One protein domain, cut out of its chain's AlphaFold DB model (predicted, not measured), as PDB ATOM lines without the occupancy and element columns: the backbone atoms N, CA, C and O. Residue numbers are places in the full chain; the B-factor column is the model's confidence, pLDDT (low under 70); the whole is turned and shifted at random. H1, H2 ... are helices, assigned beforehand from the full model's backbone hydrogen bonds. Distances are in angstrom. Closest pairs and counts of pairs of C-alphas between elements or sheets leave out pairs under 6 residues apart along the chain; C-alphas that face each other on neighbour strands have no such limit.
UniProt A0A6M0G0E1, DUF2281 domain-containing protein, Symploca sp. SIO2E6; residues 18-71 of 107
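This is residues 18 to 71 of the 107 residues of the protein "DUF2281 domain-containing protein" of Symploca sp. SIO2E6 (UniProt A0A6M0G0E1). One long helix, H2, makes the shaft of a stretched-out chain; the shorter H1 folds back beside its first end like a hook, and H3 sticks out past its other end on a loose eight-residue link. The printed part has 54 residues with three named helices in the order H1, H2, H3 and no named strand, so the class is all helix. It is extended, with a radius of gyration of the C-alphas of 19.6 A, and spans 60 by 22 by 18 A, a rod.

H2, residues 30 to 50, touches no helix. H1, residues 18 to 27, is close to H2 but not clearly touching; the closest C-alphas, those of Ile 25 and Val 33, are 6.2 A apart. The two run opposite ways at a shallow tilt of 30 degrees. H3, residues 59 to 69, is apart from both. Every O i to N i+4 pair is within hydrogen-bond range in H1 and H2, and 6 of 7 are in H3.

H2 is 30.1 A long, from C-alpha 30 at (-54.101, 21.532, 48.119) to C-alpha 50 at (-51.331, -7.542, 41.034). H1 measures 14.6 A and H3 15.8 A from first to last C-alpha.

The C-alphas farthest apart, those of Gln 27 and Gly 71, are 59.9 A apart. The printed part has no cut; the link H1 to H2 is tight and H2 to H3 short. Residues 48 to 57 have pLDDT under 70.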
ATOM      1  N   ARG A  18     -63.044   5.097  54.893       83.94
ATOM      2  CA  ARG A  18     -63.408   5.964  53.764       83.94
ATOM      3  C   ARG A  18     -63.907   7.344  54.207       83.94
ATOM      4  O   ARG A  18     -63.555   8.336  53.581       83.94
ATOM      5  N   GLU A  19     -64.737   7.406  55.237       84.81
ATOM      6  CA  GLU A  19     -65.314   8.657  55.742       84.81
ATOM      7  C   GLU A  19     -64.241   9.520  56.405       84.81
ATOM      8  O   GLU A  19     -64.177  10.718  56.145       84.81
ATOM      9  N   GLN A  20     -63.333   8.897  57.161       85.56
ATOM     10  CA  GLN A  20     -62.187   9.589  57.745       85.56
ATOM     11  C   GLN A  20     -61.272  10.173  56.659       85.56
ATOM     12  O   GLN A  20     -60.850  11.321  56.759       85.56
ATOM     13  N   LEU A  21     -61.016   9.415  55.585       86.62
ATOM     14  CA  LEU A  21     -60.222   9.901  54.455       86.62
ATOM     15  C   LEU A  21     -60.881  11.104  53.765       86.62
ATOM     16  O   LEU A  21     -60.192  12.053  53.409       86.62
ATOM     17  N   HIS A  22     -62.202  11.084  53.582       86.19
ATOM     18  CA  HIS A  22     -62.923  12.211  52.985       86.19
ATOM     19  C   HIS A  22     -62.831  13.466  53.861       86.19
ATOM     20  O   HIS A  22     -62.540  14.544  53.352       86.19
ATOM     21  N   GLN A  23     -63.022  13.310  55.173       84.56
ATOM     22  CA  GLN A  23     -62.945  14.416  56.122       84.56
ATOM     23  C   GLN A  23     -61.538  15.034  56.182       84.56
ATOM     24  O   GLN A  23     -61.411  16.256  56.257       84.56
ATOM     25  N   GLU A  24     -60.491  14.210  56.116       82.25
ATOM     26  CA  GLU A  24     -59.101  14.677  56.128       82.25
ATOM     27  C   GLU A  24     -58.727  15.390  54.816       82.25
ATOM     28  O   GLU A  24     -58.044  16.409  54.839       82.25
ATOM     29  N   ILE A  25     -59.229  14.915  53.666       86.50
ATOM     30  CA  ILE A  25     -59.005  15.561  52.362       86.50
ATOM     31  C   ILE A  25     -59.663  16.947  52.301       86.50
ATOM     32  O   ILE A  25     -59.081  17.863  51.725       86.50
ATOM     33  N   GLU A  26     -60.847  17.126  52.896       86.44
ATOM     34  CA  GLU A  26     -61.527  18.431  52.938       86.44
ATOM     35  C   GLU A  26     -60.816  19.453  53.836       86.44
ATOM     36  O   GLU A  26     -60.888  20.656  53.577       86.44
ATOM     37  N   GLN A  27     -60.132  18.992  54.885       87.12
ATOM     38  CA  GLN A  27     -59.400  19.848  55.826       87.12
ATOM     39  C   GLN A  27     -57.942  20.097  55.407       87.12
ATOM     40  O   GLN A  27     -57.293  20.994  55.951       87.12
ATOM     41  N   ALA A  28     -57.421  19.331  54.445       85.62
ATOM     42  CA  ALA A  28     -56.034  19.410  54.010       85.62
ATOM     43  C   ALA A  28     -55.782  20.529  52.974       85.62
ATOM     44  O   ALA A  28     -56.625  20.825  52.126       85.62
ATOM     45  N   PRO A  29     -54.583  21.143  52.981       86.75
ATOM     46  CA  PRO A  29     -54.146  22.057  51.930       86.75
ATOM     47  C   PRO A  29     -53.943  21.332  50.588       86.75
ATOM     48  O   PRO A  29     -53.589  20.153  50.542       86.75
ATOM     49  N   ALA A  30     -54.103  22.071  49.485       83.44
ATOM     50  CA  ALA A  30     -54.101  21.532  48.119       83.44
ATOM     51  C   ALA A  30     -52.844  20.719  47.750       83.44
ATOM     52  O   ALA A  30     -52.952  19.725  47.037       83.44
ATOM     53  N   GLU A  31     -51.677  21.094  48.278       90.06
ATOM     54  CA  GLU A  31     -50.406  20.381  48.068       90.06
ATOM     55  C   GLU A  31     -50.453  18.936  48.590       90.06
ATOM     56  O   GLU A  31     -49.982  18.006  47.939       90.06
ATOM     57  N   ILE A  32     -51.085  18.717  49.747       85.00
ATOM     58  CA  ILE A  32     -51.198  17.384  50.352       85.00
ATOM     59  C   ILE A  32     -52.213  16.536  49.580       85.00
ATOM     60  O   ILE A  32     -51.994  15.343  49.372       85.00
ATOM     61  N   VAL A  33     -53.300  17.147  49.104       87.31
ATOM     62  CA  VAL A  33     -54.335  16.454  48.322       87.31
ATOM     63  C   VAL A  33     -53.774  15.920  47.000       87.31
ATOM     64  O   VAL A  33     -54.120  14.809  46.598       87.31
ATOM     65  N   GLU A  34     -52.876  16.662  46.349       88.25
ATOM     66  CA  GLU A  34     -52.204  16.219  45.121       88.25
ATOM     67  C   GLU A  34     -51.347  14.966  45.358       88.25
ATOM     68  O   GLU A  34     -51.473  13.980  44.630       88.25
ATOM     69  N   ILE A  35     -50.557  14.957  46.435       89.38
ATOM     70  CA  ILE A  35     -49.728  13.806  46.829       89.38
ATOM     71  C   ILE A  35     -50.602  12.587  47.151       89.38
ATOM     72  O   ILE A  35     -50.303  11.466  46.735       89.38
ATOM     73  N   VAL A  36     -51.707  12.788  47.876       91.06
ATOM     74  CA  VAL A  36     -52.649  11.709  48.209       91.06
ATOM     75  C   VAL A  36     -53.297  11.143  46.944       91.06
ATOM     76  O   VAL A  36     -53.427   9.923  46.818       91.06
ATOM     77  N   LEU A  37     -53.674  11.994  45.986       88.69
ATOM     78  CA  LEU A  37     -54.236  11.557  44.710       88.69
ATOM     79  C   LEU A  37     -53.230  10.725  43.909       88.69
ATOM     80  O   LEU A  37     -53.593   9.647  43.430       88.69
ATOM     81  N   ASP A  38     -51.984  11.188  43.797       92.81
ATOM     82  CA  ASP A  38     -50.920  10.456  43.103       92.81
ATOM     83  C   ASP A  38     -50.676   9.088  43.754       92.81
ATOM     84  O   ASP A  38     -50.659   8.052  43.085       92.81
ATOM     85  N   PHE A  39     -50.639   9.041  45.087       92.19
ATOM     86  CA  PHE A  39     -50.493   7.789  45.823       92.19
ATOM     87  C   PHE A  39     -51.670   6.825  45.602       92.19
ATOM     88  O   PHE A  39     -51.469   5.626  45.390       92.19
ATOM     89  N   ILE A  40     -52.910   7.321  45.590       90.44
ATOM     90  CA  ILE A  40     -54.092   6.497  45.298       90.44
ATOM     91  C   ILE A  40     -54.054   5.985  43.851       90.44
ATOM     92  O   ILE A  40     -54.379   4.820  43.604       90.44
ATOM     93  N   LEU A  41     -53.648   6.815  42.887       89.44
ATOM     94  CA  LEU A  41     -53.492   6.411  41.487       89.44
ATOM     95  C   LEU A  41     -52.407   5.341  41.329       89.44
ATOM     96  O   LEU A  41     -52.645   4.325  40.667       89.44
ATOM     97  N   PHE A  42     -51.268   5.512  41.999       91.94
ATOM     98  CA  PHE A  42     -50.206   4.515  42.079       91.94
ATOM     99  C   PHE A  42     -50.728   3.184  42.630       91.94
ATOM    100  O   PHE A  42     -50.529   2.128  42.021       91.94
ATOM    101  N   LEU A  43     -51.461   3.219  43.747       87.56
ATOM    102  CA  LEU A  43     -52.047   2.018  44.333       87.56
ATOM    103  C   LEU A  43     -53.046   1.355  43.383       87.56
ATOM    104  O   LEU A  43     -53.004   0.134  43.234       87.56
ATOM    105  N   LYS A  44     -53.907   2.117  42.701       87.00
ATOM    106  CA  LYS A  44     -54.854   1.572  41.713       87.00
ATOM    107  C   LYS A  44     -54.134   0.898  40.548       87.00
ATOM    108  O   LYS A  44     -54.520  -0.205  40.163       87.00
ATOM    109  N   SER A  45     -53.073   1.518  40.032       84.19
ATOM    110  CA  SER A  45     -52.234   0.932  38.984       84.19
ATOM    111  C   SER A  45     -51.617  -0.392  39.450       84.19
ATOM    112  O   SER A  45     -51.761  -1.426  38.795       84.19
ATOM    113  N   ARG A  46     -51.049  -0.420  40.662       79.88
ATOM    114  CA  ARG A  46     -50.460  -1.634  41.242       79.88
ATOM    115  C   ARG A  46     -51.484  -2.745  41.497       79.88
ATOM    116  O   ARG A  46     -51.186  -3.901  41.214       79.88
ATOM    117  N   HIS A  47     -52.680  -2.430  41.994       70.75
ATOM    118  CA  HIS A  47     -53.736  -3.431  42.211       70.75
ATOM    119  C   HIS A  47     -54.253  -4.015  40.892       70.75
ATOM    120  O   HIS A  47     -54.500  -5.219  40.818       70.75
ATOM    121  N   SER A  48     -54.350  -3.196  39.839       64.62
ATOM    122  CA  SER A  48     -54.706  -3.669  38.499       64.62
ATOM    123  C   SER A  48     -53.662  -4.633  37.922       64.62
ATOM    124  O   SER A  48     -54.018  -5.552  37.191       64.62
ATOM    125  N   HIS A  49     -52.382  -4.453  38.260       56.38
ATOM    126  CA  HIS A  49     -51.298  -5.351  37.850       56.38
ATOM    127  C   HIS A  49     -51.128  -6.575  38.767       56.38
ATOM    128  O   HIS A  49     -50.650  -7.617  38.321       56.38
ATOM    129  N   SER A  50     -51.531  -6.482  40.038       55.81
ATOM    130  CA  SER A  50     -51.331  -7.542  41.034       55.81
ATOM    131  C   SER A  50     -52.356  -8.676  40.956       55.81
ATOM    132  O   SER A  50     -52.046  -9.777  41.403       55.81
ATOM    133  N   SER A  51     -53.553  -8.460  40.398       54.94
ATOM    134  CA  SER A  51     -54.569  -9.521  40.265       54.94
ATOM    135  C   SER A  51     -54.283 -10.516  39.128       54.94
ATOM    136  O   SER A  51     -54.906 -11.572  39.075       54.94
ATOM    137  N   MET A  52     -53.316 -10.216  38.250       55.56
ATOM    138  CA  MET A  52     -52.883 -11.086  37.141       55.56
ATOM    139  C   MET A  52     -51.415 -11.531  37.227       55.56
ATOM    140  O   MET A  52     -50.972 -12.354  36.424       55.56
ATOM    141  N   ALA A  53     -50.640 -11.026  38.187       55.19
ATOM    142  CA  ALA A  53     -49.247 -11.416  38.345       55.19
ATOM    143  C   ALA A  53     -49.150 -12.648  39.251       55.19
ATOM    144  O   ALA A  53     -49.102 -12.551  40.477       55.19
ATOM    145  N   LYS A  54     -49.088 -13.831  38.628       61.78
ATOM    146  CA  LYS A  54     -48.496 -15.029  39.248       61.78
ATOM    147  C   LYS A  54     -47.184 -14.589  39.920       61.78
ATOM    148  O   LYS A  54     -46.457 -13.838  39.268       61.78
ATOM    149  N   PRO A  55     -46.873 -14.990  41.168       58.25
ATOM    150  CA  PRO A  55     -45.667 -14.527  41.845       58.25
ATOM    151  C   PRO A  55     -44.461 -14.870  40.973       58.25
ATOM    152  O   PRO A  55     -44.092 -16.035  40.837       58.25
ATOM    153  N   ILE A  56     -43.901 -13.852  40.319       62.22
ATOM    154  CA  ILE A  56     -42.653 -13.983  39.585       62.22
ATOM    155  C   ILE A  56     -41.628 -14.223  40.689       62.22
ATOM    156  O   ILE A  56     -41.496 -13.362  41.565       62.22
ATOM    157  N   PRO A  57     -40.979 -15.398  40.741       62.62
ATOM    158  CA  PRO A  57     -39.995 -15.656  41.774       62.62
ATOM    159  C   PRO A  57     -38.930 -14.570  41.659       62.62
ATOM    160  O   PRO A  57     -38.277 -14.431  40.625       62.62
ATOM    161  N   SER A  58     -38.814 -13.754  42.706       71.56
ATOM    162  CA  SER A  58     -37.752 -12.761  42.815       71.56
ATOM    163  C   SER A  58     -36.409 -13.453  42.596       71.56
ATOM    164  O   SER A  58     -36.231 -14.604  43.001       71.56
ATOM    165  N   THR A  59     -35.444 -12.748  42.007       77.19
ATOM    166  CA  THR A  59     -34.062 -13.225  41.879       77.19
ATOM    167  C   THR A  59     -33.540 -13.762  43.214       77.19
ATOM    168  O   THR A  59     -32.925 -14.822  43.244       77.19
ATOM    169  N   ALA A  60     -33.892 -13.116  44.332       78.81
ATOM    170  CA  ALA A  60     -33.553 -13.587  45.674       78.81
ATOM    171  C   ALA A  60     -34.178 -14.955  46.010       78.81
ATOM    172  O   ALA A  60     -33.501 -15.825  46.545       78.81
ATOM    173  N   ALA A  61     -35.446 -15.180  45.655       80.19
ATOM    174  CA  ALA A  61     -36.123 -16.457  45.887       80.19
ATOM    175  C   ALA A  61     -35.540 -17.583  45.016       80.19
ATOM    176  O   ALA A  61     -35.412 -18.716  45.477       80.19
ATOM    177  N   SER A  62     -35.145 -17.273  43.776       79.56
ATOM    178  CA  SER A  62     -34.452 -18.233  42.909       79.56
ATOM    179  C   SER A  62     -33.071 -18.591  43.456       79.56
ATOM    180  O   SER A  62     -32.713 -19.763  43.452       79.56
ATOM    181  N   ILE A  63     -32.319 -17.604  43.952       81.81
ATOM    182  CA  ILE A  63     -30.999 -17.819  44.558       81.81
ATOM    183  C   ILE A  63     -31.121 -18.688  45.809       81.81
ATOM    184  O   ILE A  63     -30.382 -19.655  45.935       81.81
ATOM    185  N   LEU A  64     -32.078 -18.406  46.698       81.06
ATOM    186  CA  LEU A  64     -32.287 -19.208  47.908       81.06
ATOM    187  C   LEU A  64     -32.623 -20.666  47.586       81.06
ATOM    188  O   LEU A  64     -32.052 -21.563  48.192       81.06
ATOM    189  N   LYS A  65     -33.474 -20.906  46.584       81.94
ATOM    190  CA  LYS A  65     -33.779 -22.264  46.113       81.94
ATOM    191  C   LYS A  65     -32.546 -22.975  45.545       81.94
ATOM    192  O   LYS A  65     -32.395 -24.180  45.705       81.94
ATOM    193  N   THR A  66     -31.668 -22.248  44.857       80.94
ATOM    194  CA  THR A  66     -30.401 -22.807  44.375       80.94
ATOM    195  C   THR A  66     -29.449 -23.112  45.531       80.94
ATOM    196  O   THR A  66     -28.821 -24.164  45.517       80.94
ATOM    197  N   LEU A  67     -29.379 -22.244  46.541       78.25
ATOM    198  CA  LEU A  67     -28.543 -22.436  47.728       78.25
ATOM    199  C   LEU A  67     -29.036 -23.573  48.628       78.25
ATOM    200  O   LEU A  67     -28.214 -24.238  49.233       78.25
ATOM    201  N   GLU A  68     -30.342 -23.840  48.682       80.69
ATOM    202  CA  GLU A  68     -30.903 -24.991  49.408       80.69
ATOM    203  C   GLU A  68     -30.435 -26.334  48.821       80.69
ATOM    204  O   GLU A  68     -30.253 -27.312  49.543       80.69
ATOM    205  N   ASN A  69     -30.198 -26.374  47.507       79.44
ATOM    206  CA  ASN A  69     -29.710 -27.560  46.807       79.44
ATOM    207  C   ASN A  69     -28.182 -27.693  46.815       79.44
ATOM    208  O   ASN A  69     -27.665 -28.764  46.492       79.44
ATOM    209  N   ILE A  70     -27.458 -26.618  47.121       77.75
ATOM    210  CA  ILE A  70     -26.006 -26.657  47.263       77.75
ATOM    211  C   ILE A  70     -25.742 -27.053  48.714       77.75
ATOM    212  O   ILE A  70     -26.175 -26.370  49.636       77.75
ATOM    213  N   GLY A  71     -25.079 -28.194  48.920       70.94
ATOM    214  CA  GLY A  71     -24.681 -28.631  50.259       70.94
ATOM    215  C   GLY A  71     -23.855 -27.565  50.986       70.94
ATOM    216  O   GLY A  71     -23.410 -26.582  50.390       70.94
TER     217      GLY A  71